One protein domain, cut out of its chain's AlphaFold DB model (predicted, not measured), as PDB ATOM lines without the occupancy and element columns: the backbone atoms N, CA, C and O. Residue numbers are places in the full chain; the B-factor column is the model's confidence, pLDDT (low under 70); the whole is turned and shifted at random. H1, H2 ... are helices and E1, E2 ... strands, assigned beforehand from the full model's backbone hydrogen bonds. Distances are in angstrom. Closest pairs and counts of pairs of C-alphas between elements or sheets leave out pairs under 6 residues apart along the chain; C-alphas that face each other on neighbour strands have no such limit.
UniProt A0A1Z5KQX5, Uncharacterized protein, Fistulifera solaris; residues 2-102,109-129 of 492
ATOM      1  N   SER A   2      98.808 125.001  55.614       54.75
ATOM      2  CA  SER A   2      98.667 125.208  54.164       54.75
ATOM      3  C   SER A   2      98.669 126.712  53.855       54.75
ATOM      4  O   SER A   2      98.127 127.497  54.634       54.75
ATOM      5  N   ALA A   3      99.240 127.122  52.716       61.81
ATOM      6  CA  ALA A   3      99.344 128.534  52.316       61.81
ATOM      7  C   ALA A   3      97.986 129.275  52.263       61.81
ATOM      8  O   ALA A   3      97.929 130.496  52.371       61.81
ATOM      9  N   ASN A   4      96.869 128.545  52.152       62.72
ATOM     10  CA  ASN A   4      95.527 129.132  52.145       62.72
ATOM     11  C   ASN A   4      95.077 129.651  53.523       62.72
ATOM     12  O   ASN A   4      94.361 130.656  53.579       62.72
ATOM     13  N   ASN A   5      95.517 129.036  54.629       64.88
ATOM     14  CA  ASN A   5      95.081 129.431  55.975       64.88
ATOM     15  C   ASN A   5      95.710 130.761  56.426       64.88
ATOM     16  O   ASN A   5      95.066 131.530  57.141       64.88
ATOM     17  N   GLU A   6      96.911 131.085  55.934       72.50
ATOM     18  CA  GLU A   6      97.594 132.362  56.204       72.50
ATOM     19  C   GLU A   6      96.816 133.576  55.659       72.50
ATOM     20  O   GLU A   6      96.974 134.699  56.136       72.50
ATOM     21  N   SER A   7      95.922 133.369  54.685       85.00
ATOM     22  CA  SER A   7      95.063 134.436  54.153       85.00
ATOM     23  C   SER A   7      93.879 134.793  55.064       85.00
ATOM     24  O   SER A   7      93.287 135.863  54.911       85.00
ATOM     25  N   LEU A   8      93.498 133.900  55.985       92.56
ATOM     26  CA  LEU A   8      92.293 134.037  56.808       92.56
ATOM     27  C   LEU A   8      92.615 134.401  58.255       92.56
ATOM     28  O   LEU A   8      91.945 135.266  58.821       92.56
ATOM     29  N   LEU A   9      93.606 133.727  58.837       94.88
ATOM     30  CA  LEU A   9      93.969 133.867  60.239       94.88
ATOM     31  C   LEU A   9      95.283 134.630  60.386       94.88
ATOM     32  O   LEU A   9      96.226 134.449  59.618       94.88
ATOM     33  N   GLU A  10      95.342 135.473  61.406       95.25
ATOM     34  CA  GLU A  10      96.551 136.146  61.862       95.25
ATOM     35  C   GLU A  10      96.897 135.634  63.254       95.25
ATOM     36  O   GLU A  10      96.047 135.668  64.140       95.25
ATOM     37  N   LEU A  11      98.121 135.139  63.443       95.19
ATOM     38  CA  LEU A  11      98.608 134.754  64.764       95.19
ATOM     39  C   LEU A  11      98.750 136.008  65.634       95.19
ATOM     40  O   LEU A  11      99.405 136.962  65.217       95.19
ATOM     41  N   ILE A  12      98.171 135.990  66.832       95.38
ATOM     42  CA  ILE A  12      98.358 137.049  67.823       95.38
ATOM     43  C   ILE A  12      99.592 136.684  68.659       95.38
ATOM     44  O   ILE A  12      99.577 135.631  69.305       95.38
ATOM     45  N   PRO A  13     100.658 137.507  68.660       94.69
ATOM     46  CA  PRO A  13     101.807 137.294  69.534       94.69
ATOM     47  C   PRO A  13     101.376 137.211  70.999       94.69
ATOM     48  O   PRO A  13     100.469 137.928  71.427       94.69
ATOM     49  N   GLU A  14     102.024 136.352  71.778       91.94
ATOM     50  CA  GLU A  14     101.622 136.098  73.162       91.94
ATOM     51  C   GLU A  14     101.695 137.361  74.031       91.94
ATOM     52  O   GLU A  14     100.840 137.571  74.889       91.94
ATOM     53  N   GLU A  15     102.641 138.255  73.747       93.62
ATOM     54  CA  GLU A  15     102.818 139.531  74.444       93.62
ATOM     55  C   GLU A  15     101.681 140.527  74.165       93.62
ATOM     56  O   GLU A  15     101.508 141.496  74.905       93.62
ATOM     57  N   GLN A  16     100.913 140.307  73.091       92.56
ATOM     58  CA  GLN A  16      99.759 141.126  72.710       92.56
ATOM     59  C   GLN A  16      98.434 140.555  73.224       92.56
ATOM     60  O   GLN A  16      97.416 141.254  73.191       92.56
ATOM     61  N   LEU A  17      98.415 139.306  73.700       88.62
ATOM     62  CA  LEU A  17      97.213 138.725  74.284       88.62
ATOM     63  C   LEU A  17      96.897 139.443  75.598       88.62
ATOM     64  O   LEU A  17      97.685 139.443  76.543       88.62
ATOM     65  N   LYS A  18      95.710 140.055  75.666       83.69
ATOM     66  CA  LYS A  18      95.213 140.642  76.914       83.69
ATOM     67  C   LYS A  18      95.159 139.544  77.994       83.69
ATOM     68  O   LYS A  18      94.767 138.421  77.677       83.69
ATOM     69  N   PRO A  19      95.404 139.860  79.281       75.19
ATOM     70  CA  PRO A  19      95.308 138.890  80.383       75.19
ATOM     71  C   PRO A  19      93.943 138.195  80.527       75.19
ATOM     72  O   PRO A  19      93.811 137.248  81.293       75.19
ATOM     73  N   GLN A  20      92.919 138.703  79.839       76.75
ATOM     74  CA  GLN A  20      91.544 138.219  79.889       76.75
ATOM     75  C   GLN A  20      91.229 137.164  78.819       76.75
ATOM     76  O   GLN A  20      90.141 136.602  78.854       76.75
ATOM     77  N   VAL A  21      92.139 136.896  77.873       82.38
ATOM     78  CA  VAL A  21      91.936 135.835  76.878       82.38
ATOM     79  C   VAL A  21      92.067 134.476  77.580       82.38
ATOM     80  O   VAL A  21      93.109 134.230  78.195       82.38
ATOM     81  N   PRO A  22      91.060 133.583  77.501       80.94
ATOM     82  CA  PRO A  22      91.139 132.266  78.126       80.94
ATOM     83  C   PRO A  22      92.368 131.484  77.645       80.94
ATOM     84  O   PRO A  22      92.657 131.413  76.449       80.94
ATOM     85  N   ASN A  23      93.101 130.877  78.581       78.25
ATOM     86  CA  ASN A  23      94.266 130.060  78.253       78.25
ATOM     87  C   ASN A  23      93.823 128.671  77.788       78.25
ATOM     88  O   ASN A  23      93.483 127.807  78.595       78.25
ATOM     89  N   VAL A  24      93.890 128.434  76.482       79.06
ATOM     90  CA  VAL A  24      93.593 127.123  75.903       79.06
ATOM     91  C   VAL A  24      94.855 126.264  75.933       79.06
ATOM     92  O   VAL A  24      95.861 126.620  75.322       79.06
ATOM     93  N   MET A  25      94.820 125.138  76.645       76.06
ATOM     94  CA  MET A  25      95.940 124.192  76.718       76.06
ATOM     95  C   MET A  25      95.620 122.918  75.933       76.06
ATOM     96  O   MET A  25      94.507 122.403  76.000       76.06
ATOM     97  N   TYR A  26      96.605 122.395  75.206       72.75
ATOM     98  CA  TYR A  26      96.543 121.121  74.499       72.75
ATOM     99  C   TYR A  26      97.175 120.019  75.358       72.75
ATOM    100  O   TYR A  26      98.325 120.150  75.780       72.75
ATOM    101  N   GLU A  27      96.419 118.954  75.656       70.50
ATOM    102  CA  GLU A  27      96.866 117.794  76.458       70.50
ATOM    103  C   GLU A  27      97.530 118.157  77.808       70.50
ATOM    104  O   GLU A  27      98.340 117.403  78.346       70.50
ATOM    105  N   GLY A  28      97.210 119.332  78.361       67.25
ATOM    106  CA  GLY A  28      97.826 119.852  79.586       67.25
ATOM    107  C   GLY A  28      99.316 120.200  79.468       67.25
ATOM    108  O   GLY A  28      99.957 120.388  80.500       67.25
ATOM    109  N   LYS A  29      99.874 120.264  78.251       70.88
ATOM    110  CA  LYS A  29     101.312 120.477  78.017       70.88
ATOM    111  C   LYS A  29     101.613 121.823  77.372       70.88
ATOM    112  O   LYS A  29     102.376 122.590  77.947       70.88
ATOM    113  N   ASP A  30     100.968 122.137  76.248       80.56
ATOM    114  CA  ASP A  30     101.305 123.325  75.459       80.56
ATOM    115  C   ASP A  30     100.115 124.280  75.328       80.56
ATOM    116  O   ASP A  30      98.978 123.862  75.100       80.56
ATOM    117  N   LYS A  31     100.370 125.585  75.462       85.62
ATOM    118  CA  LYS A  31      99.376 126.628  75.183       85.62
ATOM    119  C   LYS A  31      99.108 126.672  73.680       85.62
ATOM    120  O   LYS A  31     100.036 126.763  72.879       85.62
ATOM    121  N   LEU A  32      97.837 126.622  73.293       87.75
ATOM    122  CA  LEU A  32      97.452 126.710  71.891       87.75
ATOM    123  C   LEU A  32      97.665 128.137  71.370       87.75
ATOM    124  O   LEU A  32      97.226 129.097  72.016       87.75
ATOM    125  N   PRO A  33      98.295 128.298  70.192       91.88
ATOM    126  CA  PRO A  33      98.409 129.599  69.555       91.88
ATOM    127  C   PRO A  33      97.021 130.202  69.330       91.88
ATOM    128  O   PRO A  33      96.102 129.512  68.884       91.88
ATOM    129  N   THR A  34      96.875 131.486  69.648       94.00
ATOM    130  CA  THR A  34      95.610 132.207  69.481       94.00
ATOM    131  C   THR A  34      95.685 133.100  68.254       94.00
ATOM    132  O   THR A  34      96.649 133.836  68.055       94.00
ATOM    133  N   TYR A  35      94.661 133.017  67.418       95.38
ATOM    134  CA  TYR A  35      94.573 133.719  66.148       95.38
ATOM    135  C   TYR A  35      93.462 134.762  66.183       95.38
ATOM    136  O   TYR A  35      92.607 134.729  67.057       95.38
ATOM    137  N   LYS A  36      93.413 135.643  65.189       95.62
ATOM    138  CA  LYS A  36      92.228 136.441  64.857       95.62
ATOM    139  C   LYS A  36      91.892 136.330  63.383       95.62
ATOM    140  O   LYS A  36      92.760 136.060  62.550       95.62
ATOM    141  N   PHE A  37      90.633 136.572  63.048       95.75
ATOM    142  CA  PHE A  37      90.215 136.668  61.657       95.75
ATOM    143  C   PHE A  37      90.712 137.976  61.029       95.75
ATOM    144  O   PHE A  37      90.391 139.063  61.500       95.75
ATOM    145  N   ARG A  38      91.421 137.885  59.899       95.75
ATOM    146  CA  ARG A  38      91.806 139.056  59.082       95.75
ATOM    147  C   ARG A  38      90.616 139.689  58.355       95.75
ATOM    148  O   ARG A  38      90.673 140.833  57.917       95.75
ATOM    149  N   ARG A  39      89.547 138.914  58.174       93.94
ATOM    150  CA  ARG A  39      88.300 139.281  57.489       93.94
ATOM    151  C   ARG A  39      87.159 138.382  57.972       93.94
ATOM    152  O   ARG A  39      87.451 137.269  58.406       93.94
ATOM    153  N   PRO A  40      85.883 138.790  57.841       94.00
ATOM    154  CA  PRO A  40      84.753 137.935  58.198       94.00
ATOM    155  C   PRO A  40      84.838 136.566  57.499       94.00
ATOM    156  O   PRO A  40      84.991 136.531  56.269       94.00
ATOM    157  N   PRO A  41      84.773 135.447  58.245       94.19
ATOM    158  CA  PRO A  41      84.874 134.121  57.655       94.19
ATOM    159  C   PRO A  41      83.634 133.803  56.816       94.19
ATOM    160  O   PRO A  41      82.530 134.270  57.090       94.19
ATOM    161  N   ARG A  42      83.816 132.981  55.782       92.50
ATOM    162  CA  ARG A  42      82.725 132.301  55.069       92.50
ATOM    163  C   ARG A  42      82.656 130.843  55.521       92.50
ATOM    164  O   ARG A  42      83.639 130.319  56.035       92.50
ATOM    165  N   LEU A  43      81.546 130.160  55.245       87.94
ATOM    166  CA  LEU A  43      81.352 128.755  55.630       87.94
ATOM    167  C   LEU A  43      82.510 127.839  55.190       87.94
ATOM    168  O   LEU A  43      83.113 127.154  56.009       87.94
ATOM    169  N   HIS A  44      82.908 127.909  53.914       88.69
ATOM    170  CA  HIS A  44      84.031 127.118  53.393       88.69
ATOM    171  C   HIS A  44      85.358 127.387  54.122       88.69
ATOM    172  O   HIS A  44      86.197 126.497  54.220       88.69
ATOM    173  N   ASN A  45      85.552 128.597  54.656       89.06
ATOM    174  CA  ASN A  45      86.743 128.910  55.436       89.06
ATOM    175  C   ASN A  45      86.764 128.146  56.763       89.06
ATOM    176  O   ASN A  45      87.816 127.651  57.145       89.06
ATOM    177  N   LEU A  46      85.617 128.015  57.433       86.69
ATOM    178  CA  LEU A  46      85.521 127.276  58.691       86.69
ATOM    179  C   LEU A  46      85.684 125.767  58.470       86.69
ATOM    180  O   LEU A  46      86.439 125.143  59.208       86.69
ATOM    181  N   HIS A  47      85.111 125.206  57.398       84.81
ATOM    182  CA  HIS A  47      85.334 123.795  57.042       84.81
ATOM    183  C   HIS A  47      86.806 123.470  56.759       84.81
ATOM    184  O   HIS A  47      87.304 122.411  57.128       84.81
ATOM    185  N   GLN A  48      87.536 124.376  56.101       83.69
ATOM    186  CA  GLN A  48      88.974 124.185  55.886       83.69
ATOM    187  C   GLN A  48      89.757 124.160  57.205       83.69
ATOM    188  O   GLN A  48      90.752 123.445  57.305       83.69
ATOM    189  N   LEU A  49      89.325 124.926  58.211       83.75
ATOM    190  CA  LEU A  49      89.967 124.925  59.522       83.75
ATOM    191  C   LEU A  49      89.711 123.613  60.265       83.75
ATOM    192  O   LEU A  49      90.674 123.028  60.761       83.75
ATOM    193  N   THR A  50      88.463 123.137  60.282       76.56
ATOM    194  CA  THR A  50      88.062 121.918  61.004       76.56
ATOM    195  C   THR A  50      88.608 120.634  60.371       76.56
ATOM    196  O   THR A  50      88.929 119.694  61.089       76.56
ATOM    197  N   ASN A  51      88.804 120.597  59.047       74.88
ATOM    198  CA  ASN A  51      89.320 119.409  58.352       74.88
ATOM    199  C   ASN A  51      90.836 119.183  58.501       74.88
ATOM    200  O   ASN A  51      91.304 118.062  58.314       74.88
ATOM    201  N   VAL A  52      91.625 120.235  58.758       64.94
ATOM    202  CA  VAL A  52      93.103 120.156  58.725       64.94
ATOM    203  C   VAL A  52      93.709 120.069  60.125       64.94
ATOM    204  O   VAL A  52      94.728 119.406  60.304       64.94
ATOM    205  N   PHE A  53      93.099 120.724  61.115       64.69
ATOM    206  CA  PHE A  53      93.530 120.655  62.509       64.69
ATOM    207  C   PHE A  53      92.310 120.528  63.424       64.69
ATOM    208  O   PHE A  53      91.336 121.254  63.226       64.69
ATOM    209  N   PRO A  54      92.371 119.667  64.456       71.88
ATOM    210  CA  PRO A  54      91.213 119.371  65.294       71.88
ATOM    211  C   PRO A  54      90.802 120.543  66.197       71.88
ATOM    212  O   PRO A  54      89.704 120.528  66.746       71.88
ATOM    213  N   LEU A  55      91.668 121.550  66.382       87.00
ATOM    214  CA  LEU A  55      91.417 122.633  67.325       87.00
ATOM    215  C   LEU A  55      92.154 123.924  66.956       87.00
ATOM    216  O   LEU A  55      93.383 123.979  66.968       87.00
ATOM    217  N   TRP A  56      91.388 124.984  66.703       90.94
ATOM    218  CA  TRP A  56      91.875 126.358  66.594       90.94
ATOM    219  C   TRP A  56      91.331 127.211  67.736       90.94
ATOM    220  O   TRP A  56      90.172 127.066  68.112       90.94
ATOM    221  N   SER A  57      92.165 128.124  68.239       93.38
ATOM    222  CA  SER A  57      91.805 129.158  69.216       93.38
ATOM    223  C   SER A  57      91.758 130.509  68.502       93.38
ATOM    224  O   SER A  57      92.787 130.975  68.012       93.38
ATOM    225  N   ILE A  58      90.578 131.117  68.370       95.31
ATOM    226  CA  ILE A  58      90.371 132.332  67.571       95.31
ATOM    227  C   ILE A  58      89.720 133.417  68.430       95.31
ATOM    228  O   ILE A  58      88.572 133.299  68.837       95.31
ATOM    229  N   TRP A  59      90.443 134.495  68.697       96.31
ATOM    230  CA  TRP A  59      89.972 135.651  69.442       96.31
ATOM    231  C   TRP A  59      89.151 136.595  68.554       96.31
ATOM    232  O   TRP A  59      89.625 137.049  67.508       96.31
ATOM    233  N   GLU A  60      87.928 136.908  68.987       96.06
ATOM    234  CA  GLU A  60      87.113 137.991  68.436       96.06
ATOM    235  C   GLU A  60      87.284 139.242  69.309       96.06
ATOM    236  O   GLU A  60      86.727 139.348  70.403       96.06
ATOM    237  N   GLU A  61      88.060 140.200  68.807       93.88
ATOM    238  CA  GLU A  61      88.367 141.470  69.458       93.88
ATOM    239  C   GLU A  61      87.130 142.341  69.733       93.88
ATOM    240  O   GLU A  61      87.121 143.025  70.753       93.88
ATOM    241  N   ARG A  62      86.097 142.352  68.870       94.62
ATOM    242  CA  ARG A  62      84.958 143.290  69.041       94.62
ATOM    243  C   ARG A  62      84.084 142.941  70.237       94.62
ATOM    244  O   ARG A  62      83.621 143.839  70.933       94.62
ATOM    245  N   ASN A  63      83.878 141.645  70.443       95.12
ATOM    246  CA  ASN A  63      83.026 141.105  71.497       95.12
ATOM    247  C   ASN A  63      83.839 140.596  72.695       95.12
ATOM    248  O   ASN A  63      83.263 140.200  73.701       95.12
ATOM    249  N   GLU A  64      85.172 140.602  72.600       95.19
ATOM    250  CA  GLU A  64      86.076 140.042  73.608       95.19
ATOM    251  C   GLU A  64      85.722 138.584  73.955       95.19
ATOM    252  O   GLU A  64      85.659 138.179  75.118       95.19
ATOM    253  N   THR A  65      85.470 137.788  72.915       95.75
ATOM    254  CA  THR A  65      85.114 136.367  73.022       95.75
ATOM    255  C   THR A  65      86.136 135.497  72.314       95.75
ATOM    256  O   THR A  65      86.667 135.874  71.271       95.75
ATOM    257  N   LEU A  66      86.346 134.290  72.822       95.25
ATOM    258  CA  LEU A  66      87.168 133.272  72.192       95.25
ATOM    259  C   LEU A  66      86.299 132.240  71.468       95.25
ATOM    260  O   LEU A  66      85.353 131.711  72.038       95.25
ATOM    261  N   ILE A  67      86.637 131.929  70.224       95.12
ATOM    262  CA  ILE A  67      86.003 130.899  69.404       95.12
ATOM    263  C   ILE A  67      86.960 129.712  69.312       95.12
ATOM    264  O   ILE A  67      88.105 129.854  68.885       95.12
ATOM    265  N   LEU A  68      86.469 128.531  69.666       93.25
ATOM    266  CA  LEU A  68      87.159 127.262  69.481       93.25
ATOM    267  C   LEU A  68      86.491 126.486  68.357       93.25
ATOM    268  O   LEU A  68      85.280 126.326  68.399       93.25
ATOM    269  N   THR A  69      87.236 125.957  67.388       90.88
ATOM    270  CA  THR A  69      86.669 125.194  66.250       90.88
ATOM    271  C   THR A  69      86.443 123.711  66.569       90.88
ATOM    272  O   THR A  69      86.742 122.840  65.755       90.88
ATOM    273  N   VAL A  70      86.006 123.420  67.791       84.50
ATOM    274  CA  VAL A  70      85.669 122.077  68.268       84.50
ATOM    275  C   VAL A  70      84.422 122.190  69.143       84.50
ATOM    276  O   VAL A  70      84.289 123.184  69.878       84.50
ATOM    277  N   PRO A  71      83.504 121.210  69.115       75.94
ATOM    278  CA  PRO A  71      82.388 121.226  70.034       75.94
ATOM    279  C   PRO A  71      82.891 120.737  71.393       75.94
ATOM    280  O   PRO A  71      83.385 119.612  71.539       75.94
ATOM    281  N   ALA A  72      82.759 121.579  72.411       75.94
ATOM    282  CA  ALA A  72      82.887 121.122  73.779       75.94
ATOM    283  C   ALA A  72      81.599 120.374  74.171       75.94
ATOM    284  O   ALA A  72      80.483 120.848  73.946       75.94
ATOM    285  N   ILE A  73      81.771 119.165  74.702       75.81
ATOM    286  CA  ILE A  73      80.700 118.206  75.004       75.81
ATOM    287  C   ILE A  73      80.317 118.179  76.481       75.81
ATOM    288  O   ILE A  73      79.273 117.635  76.829       75.81
ATOM    289  N   GLY A  74      81.143 118.765  77.344       73.25
ATOM    290  CA  GLY A  74      80.896 118.824  78.775       73.25
ATOM    291  C   GLY A  74      81.912 119.700  79.496       73.25
ATOM    292  O   GLY A  74      82.901 120.138  78.909       73.25
ATOM    293  N   LEU A  75      81.659 119.935  80.781       70.50
ATOM    294  CA  LEU A  75      82.548 120.659  81.683       70.50
ATOM    295  C   LEU A  75      82.820 119.779  82.911       70.50
ATOM    296  O   LEU A  75      81.894 119.436  83.643       70.50
ATOM    297  N   MET A  76      84.081 119.424  83.155       72.88
ATOM    298  CA  MET A  76      84.517 118.675  84.338       72.88
ATOM    299  C   MET A  76      85.590 119.470  85.081       72.88
ATOM    300  O   MET A  76      86.659 119.715  84.534       72.88
ATOM    301  N   HIS A  77      85.337 119.865  86.334       73.88
ATOM    302  CA  HIS A  77      86.311 120.584  87.175       73.88
ATOM    303  C   HIS A  77      86.990 121.773  86.454       73.88
ATOM    304  O   HIS A  77      88.215 121.848  86.418       73.88
ATOM    305  N   GLN A  78      86.206 122.668  85.835       72.00
ATOM    306  CA  GLN A  78      86.689 123.816  85.033       72.00
ATOM    307  C   GLN A  78      87.427 123.453  83.729       72.00
ATOM    308  O   GLN A  78      88.036 124.317  83.100       72.00
ATOM    309  N   HIS A  79      87.374 122.194  83.296       76.94
ATOM    310  CA  HIS A  79      87.905 121.767  82.007       76.94
ATOM    311  C   HIS A  79      86.757 121.463  81.058       76.94
ATOM    312  O   HIS A  79      85.913 120.615  81.347       76.94
ATOM    313  N   LEU A  80      86.723 122.147  79.918       78.62
ATOM    314  CA  LEU A  80      85.864 121.762  78.813       78.62
ATOM    315  C   LEU A  80      86.417 120.469  78.218       78.62
ATOM    316  O   LEU A  80      87.550 120.428  77.726       78.62
ATOM    317  N   CYS A  81      85.609 119.420  78.273       79.62
ATOM    318  CA  CYS A  81      85.870 118.178  77.570       79.62
ATOM    319  C   CYS A  81      85.403 118.371  76.132       79.62
ATOM    320  O   CYS A  81      84.221 118.629  75.904       79.62
ATOM    321  N   CYS A  82      86.310 118.267  75.166       78.44
ATOM    322  CA  CYS A  82      85.949 118.312  73.750       78.44
ATOM    323  C   CYS A  82      85.751 116.896  73.198       78.44
ATOM    324  O   CYS A  82      86.241 115.915  73.770       78.44
ATOM    325  N   PHE A  83      85.011 116.785  72.095       69.94
ATOM    326  CA  PHE A  83      84.791 115.502  71.429       69.94
ATOM    327  C   PHE A  83      86.136 114.825  71.091       69.94
ATOM    328  O   PHE A  83      87.067 115.485  70.636       69.94
ATOM    329  N   GLY A  84      86.257 113.521  71.364       68.50
ATOM    330  CA  GLY A  84      87.504 112.754  71.198       68.50
ATOM    331  C   GLY A  84      88.353 112.584  72.466       68.50
ATOM    332  O   GLY A  84      89.293 111.796  72.451       68.50
ATOM    333  N   GLY A  85      88.023 113.260  73.577       62.38
ATOM    334  CA  GLY A  85      88.616 113.007  74.905       62.38
ATOM    335  C   GLY A  85      90.098 113.381  75.070       62.38
ATOM    336  O   GLY A  85      90.629 113.309  76.175       62.38
ATOM    337  N   THR A  86      90.763 113.813  74.003       66.19
ATOM    338  CA  THR A  86      92.182 114.202  73.975       66.19
ATOM    339  C   THR A  86      92.411 115.677  74.306       66.19
ATOM    340  O   THR A  86      93.545 116.087  74.550       66.19
ATOM    341  N   HIS A  87      91.358 116.500  74.340       71.25
ATOM    342  CA  HIS A  87      91.480 117.943  74.548       71.25
ATOM    343  C   HIS A  87      90.743 118.374  75.820       71.25
ATOM    344  O   HIS A  87      89.517 118.273  75.911       71.25
ATOM    345  N   MET A  88      91.509 118.869  76.795       72.44
ATOM    346  CA  MET A  88      90.994 119.505  78.006       72.44
ATOM    347  C   MET A  88      91.330 120.987  77.966       72.44
ATOM    348  O   MET A  88      92.499 121.362  78.052       72.44
ATOM    349  N   ILE A  89      90.309 121.829  77.862       80.00
ATOM    350  CA  ILE A  89      90.495 123.279  77.809       80.00
ATOM    351  C   ILE A  89      90.123 123.847  79.164       80.00
ATOM    352  O   ILE A  89      88.970 123.764  79.578       80.00
ATOM    353  N   ARG A  90      91.100 124.413  79.868       81.81
ATOM    354  CA  ARG A  90      90.847 125.071  81.145       81.81
ATOM    355  C   ARG A  90      90.183 126.420  80.889       81.81
ATOM    356  O   ARG A  90      90.770 127.279  80.240       81.81
ATOM    357  N   VAL A  91      88.981 126.598  81.417       82.44
ATOM    358  CA  VAL A  91      88.268 127.881  81.404       82.44
ATOM    359  C   VAL A  91      88.393 128.559  82.763       82.44
ATOM    360  O   VAL A  91      88.599 127.883  83.777       82.44
ATOM    361  N   ALA A  92      88.326 129.891  82.798       84.38
ATOM    362  CA  ALA A  92      88.253 130.604  84.067       84.38
ATOM    363  C   ALA A  92      86.930 130.281  84.780       84.38
ATOM    364  O   ALA A  92      85.955 129.860  84.162       84.38
ATOM    365  N   GLU A  93      86.889 130.465  86.099       83.31
ATOM    366  CA  GLU A  93      85.694 130.162  86.897       83.31
ATOM    367  C   GLU A  93      84.484 131.024  86.497       83.31
ATOM    368  O   GLU A  93      83.346 130.562  86.570       83.31
ATOM    369  N   ASP A  94      84.736 132.251  86.031       88.56
ATOM    370  CA  ASP A  94      83.729 133.202  85.560       88.56
ATOM    371  C   ASP A  94      83.454 133.124  84.049       88.56
ATOM    372  O   ASP A  94      82.566 133.826  83.560       88.56
ATOM    373  N   ASP A  95      84.178 132.277  83.310       89.81
ATOM    374  CA  ASP A  95      83.940 132.098  81.882       89.81
ATOM    375  C   ASP A  95      82.636 131.331  81.637       89.81
ATOM    376  O   ASP A  95      82.270 130.364  82.316       89.81
ATOM    377  N   LYS A  96      81.936 131.764  80.594       92.62
ATOM    378  CA  LYS A  96      80.678 131.199  80.118       92.62
ATOM    379  C   LYS A  96      80.884 130.672  78.712       92.62
ATOM    380  O   LYS A  96      81.687 131.215  77.954       92.62
ATOM    381  N   CYS A  97      80.175 129.603  78.373       93.69
ATOM    382  CA  CYS A  97      80.420 128.856  77.146       93.69
ATOM    383  C   CYS A  97      79.108 128.505  76.444       93.69
ATOM    384  O   CYS A  97      78.196 127.949  77.063       93.69
ATOM    385  N   LEU A  98      79.057 128.770  75.141       95.19
ATOM    386  CA  LEU A  98      77.984 128.335  74.254       95.19
ATOM    387  C   LEU A  98      78.588 127.542  73.092       95.19
ATOM    388  O   LEU A  98      79.315 128.093  72.265       95.19
ATOM    389  N   SER A  99      78.286 126.251  73.039       94.00
ATOM    390  CA  SER A  99      78.685 125.360  71.953       94.00
ATOM    391  C   SER A  99      77.582 125.249  70.919       94.00
ATOM    392  O   SER A  99      76.405 125.114  71.260       94.00
ATOM    393  N   PHE A 100      77.976 125.241  69.655       93.50
ATOM    394  CA  PHE A 100      77.100 124.999  68.526       93.50
ATOM    395  C   PHE A 100      77.731 123.968  67.595       93.50
ATOM    396  O   PHE A 100      78.928 124.033  67.318       93.50
ATOM    397  N   GLY A 101      76.911 123.047  67.104       90.81
ATOM    398  CA  GLY A 101      77.299 122.070  66.095       90.81
ATOM    399  C   GLY A 101      76.248 121.968  65.004       90.81
ATOM    400  O   GLY A 101      75.056 121.956  65.307       90.81
ATOM    401  N   SER A 102      76.674 121.915  63.750       89.38
ATOM    402  CA  SER A 102      75.808 121.785  62.580       89.38
ATOM    403  C   SER A 102      76.576 121.123  61.444       89.38
ATOM    404  O   SER A 102      77.477 121.728  60.856       89.38
ATOM    405  N   VAL A 109      81.945 129.063  71.737       95.62
ATOM    406  CA  VAL A 109      82.205 130.474  72.041       95.62
ATOM    407  C   VAL A 109      82.333 130.633  73.552       95.62
ATOM    408  O   VAL A 109      81.430 130.246  74.291       95.62
ATOM    409  N   ILE A 110      83.448 131.205  73.994       94.25
ATOM    410  CA  ILE A 110      83.811 131.414  75.396       94.25
ATOM    411  C   ILE A 110      83.960 132.911  75.657       94.25
ATOM    412  O   ILE A 110      84.550 133.632  74.853       94.25
ATOM    413  N   GLY A 111      83.460 133.393  76.789       94.06
ATOM    414  CA  GLY A 111      83.682 134.767  77.229       94.06
ATOM    415  C   GLY A 111      83.056 135.061  78.587       94.06
ATOM    416  O   GLY A 111      82.443 134.196  79.206       94.06
ATOM    417  N   LYS A 112      83.178 136.312  79.038       93.19
ATOM    418  CA  LYS A 112      82.624 136.760  80.330       93.19
ATOM    419  C   LYS A 112      81.203 137.314  80.220       93.19
ATOM    420  O   LYS A 112      80.403 137.188  81.143       93.19
ATOM    421  N   SER A 113      80.885 137.943  79.087       95.25
ATOM    422  CA  SER A 113      79.571 138.536  78.815       95.25
ATOM    423  C   SER A 113      78.718 137.593  77.974       95.25
ATOM    424  O   SER A 113      79.077 137.256  76.847       95.25
ATOM    425  N   GLU A 114      77.552 137.206  78.490       95.94
ATOM    426  CA  GLU A 114      76.610 136.339  77.768       95.94
ATOM    427  C   GLU A 114      76.096 136.997  76.490       95.94
ATOM    428  O   GLU A 114      75.957 136.329  75.471       95.94
ATOM    429  N   HIS A 115      75.867 138.311  76.522       97.25
ATOM    430  CA  HIS A 115      75.435 139.070  75.349       97.25
ATOM    431  C   HIS A 115      76.503 139.032  74.255       97.25
ATOM    432  O   HIS A 115      76.184 138.781  73.095       97.25
ATOM    433  N   ALA A 116      77.773 139.200  74.631       97.25
ATOM    434  CA  ALA A 116      78.885 139.134  73.692       97.25
ATOM    435  C   ALA A 116      79.037 137.729  73.085       97.25
ATOM    436  O   ALA A 116      79.205 137.589  71.874       97.25
ATOM    437  N   ILE A 117      78.894 136.680  73.905       97.00
ATOM    438  CA  ILE A 117      78.871 135.286  73.440       97.00
ATOM    439  C   ILE A 117      77.711 135.061  72.463       97.00
ATOM    440  O   ILE A 117      77.927 134.502  71.389       97.00
ATOM    441  N   ALA A 118      76.500 135.512  72.801       97.38
ATOM    442  CA  ALA A 118      75.316 135.371  71.957       97.38
ATOM    443  C   ALA A 118      75.470 136.112  70.619       97.38
ATOM    444  O   ALA A 118      75.096 135.583  69.572       97.38
ATOM    445  N   GLU A 119      76.045 137.317  70.623       98.06
ATOM    446  CA  GLU A 119      76.331 138.081  69.405       98.06
ATOM    447  C   GLU A 119      77.369 137.393  68.516       98.06
ATOM    448  O   GLU A 119      77.132 137.246  67.312       98.06
ATOM    449  N   THR A 120      78.473 136.913  69.096       97.56
ATOM    450  CA  THR A 120      79.495 136.155  68.362       97.56
ATOM    451  C   THR A 120      78.913 134.858  67.793       97.56
ATOM    452  O   THR A 120      79.089 134.575  66.607       97.56
ATOM    453  N   ALA A 121      78.160 134.093  68.589       96.38
ATOM    454  CA  ALA A 121      77.508 132.864  68.140       96.38
ATOM    455  C   ALA A 121      76.506 133.135  67.008       96.38
ATOM    456  O   ALA A 121      76.537 132.462  65.981       96.38
ATOM    457  N   ALA A 122      75.679 134.177  67.124       96.44
ATOM    458  CA  ALA A 122      74.730 134.544  66.079       96.44
ATOM    459  C   ALA A 122      75.404 134.977  64.771       96.44
ATOM    460  O   ALA A 122      74.873 134.708  63.690       96.44
ATOM    461  N   ALA A 123      76.573 135.622  64.838       95.56
ATOM    462  CA  ALA A 123      77.363 135.922  63.648       95.56
ATOM    463  C   ALA A 123      77.837 134.640  62.944       95.56
ATOM    464  O   ALA A 123      77.802 134.578  61.714       95.56
ATOM    465  N   LEU A 124      78.211 133.610  63.709       93.88
ATOM    466  CA  LEU A 124      78.623 132.309  63.185       93.88
ATOM    467  C   LEU A 124      77.434 131.475  62.674       93.88
ATOM    468  O   LEU A 124      77.555 130.851  61.622       93.88
ATOM    469  N   TRP A 125      76.257 131.524  63.315       93.69
ATOM    470  CA  TRP A 125      75.034 130.860  62.824       93.69
ATOM    471  C   TRP A 125      74.622 131.328  61.426       93.69
ATOM    472  O   TRP A 125      74.081 130.544  60.654       93.69
ATOM    473  N   ARG A 126      74.900 132.587  61.058       92.62
ATOM    474  CA  ARG A 126      74.623 133.110  59.702       92.62
ATOM    475  C   ARG A 126      75.427 132.415  58.608       92.62
ATOM    476  O   ARG A 126      75.076 132.544  57.437       92.62
ATOM    477  N   LEU A 127      76.532 131.771  58.970       90.06
ATOM    478  CA  LEU A 127      77.391 131.066  58.028       90.06
ATOM    479  C   LEU A 127      76.855 129.669  57.727       90.06
ATOM    480  O   LEU A 127      77.187 129.121  56.683       90.06
ATOM    481  N   ASP A 128      76.032 129.113  58.609       81.75
ATOM    482  CA  ASP A 128      75.454 127.788  58.456       81.75
ATOM    483  C   ASP A 128      74.290 127.820  57.460       81.75
ATOM    484  O   ASP A 128      73.328 128.577  57.629       81.75
ATOM    485  N   THR A 129      74.378 127.000  56.411       71.00
ATOM    486  CA  THR A 129      73.438 127.081  55.291       71.00
ATOM    487  C   THR A 129      72.550 125.856  55.097       71.00
ATOM    488  O   THR A 129      71.408 126.081  54.710       71.00
TER     489      THR A 129
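This is residues 2 to 102 and 109 to 129 of the 492 residues of an uncharacterized protein of Fistulifera solaris (UniProt A0A1Z5KQX5). A strongly twisted six-strand sheet makes the core, with helix H2 packed along one face near the E9 and E8 end; a small three-strand sheet, E5 to E7, sits off to one side, and helix H1 lies off the large sheet. The 122 printed residues hold E1, E2, H1, E3 to E9 and H2 in that order, and the class is mixed, helices and strands, with under half of the residues in named elements. The large sheet runs E1, E2, E3, E4, E9, E8 and is mixed; the small one is antiparallel. The whole is compact, with a radius of gyration of the C-alphas of 13.6 A and spans of 36 by 30 by 30 A.

Find C-alpha 9 at (93.969, 133.867, 60.239), where E1, residues 9 to 11, begins. Go on to E2, residues 34 to 37, then to H1, residues 43 to 52, 14.9 A long. Next come E3, 57 to 60, and E4, 65 to 68. E5, 72 to 76, E6, 79 to 82, and E7, 88 to 90, follow. Look for E8, 96 to 102, 20.5 A long, from C-alpha 96 at (80.678, 131.199, 80.118). E9 is residues 109 to 111; H2, 114 to 125, 16.0 A long, ends at C-alpha 125 at (75.034, 130.860, 62.824).

Start at edge strand E1, antiparallel to E2 in a hairpin, with N 10 and O 36 2.9 A apart. E2 is parallel to E3, with N 35 and O 57 at 2.8 A; E2, H1 and E3 form a strand-helix-strand unit, parallel neighbours with a helix between, its crossover right-handed. E3 and E4 are a hairpin, with N 67 and O 58 at 2.7 A. E4 is antiparallel to E9, with N 66 and O 110 at 2.8 A, and E9 to edge strand E8, with N 96 and O 111 at 2.8 A. H2 is on this sheet, making two layers, a helix on one face; its height over the sheet is 7.5 A. It runs along the strands, at 21 degrees to E9 on the local plane, and the closest C-alphas of the two are those of Val 109 and Ile 117, 6.0 A apart. H1 is not on the sheet. E5, E6 and E7 form a meander, each strand the antiparallel neighbour of the one before, with N 76 and O 79 at 2.8 A and N 80 and O 89 at 2.8 A. The closest C-alphas of E5 and E8 are those of Ala 72 and Ser 99, 6.2 A apart. Every O i to N i+4 pair is within hydrogen-bond range in H2, and 5 of 6 in H1.

The C-alphas of Ala 3 and His 77, the two farthest apart, are 38.1 A apart. Residues 103 to 108 are not printed, and C-alphas 102 and 109 are 14.4 A apart across the cut. The link from E1 to E2 is long. Expect low confidence at residues 2 to 5, 28, 52 to 53 and 83 to 86.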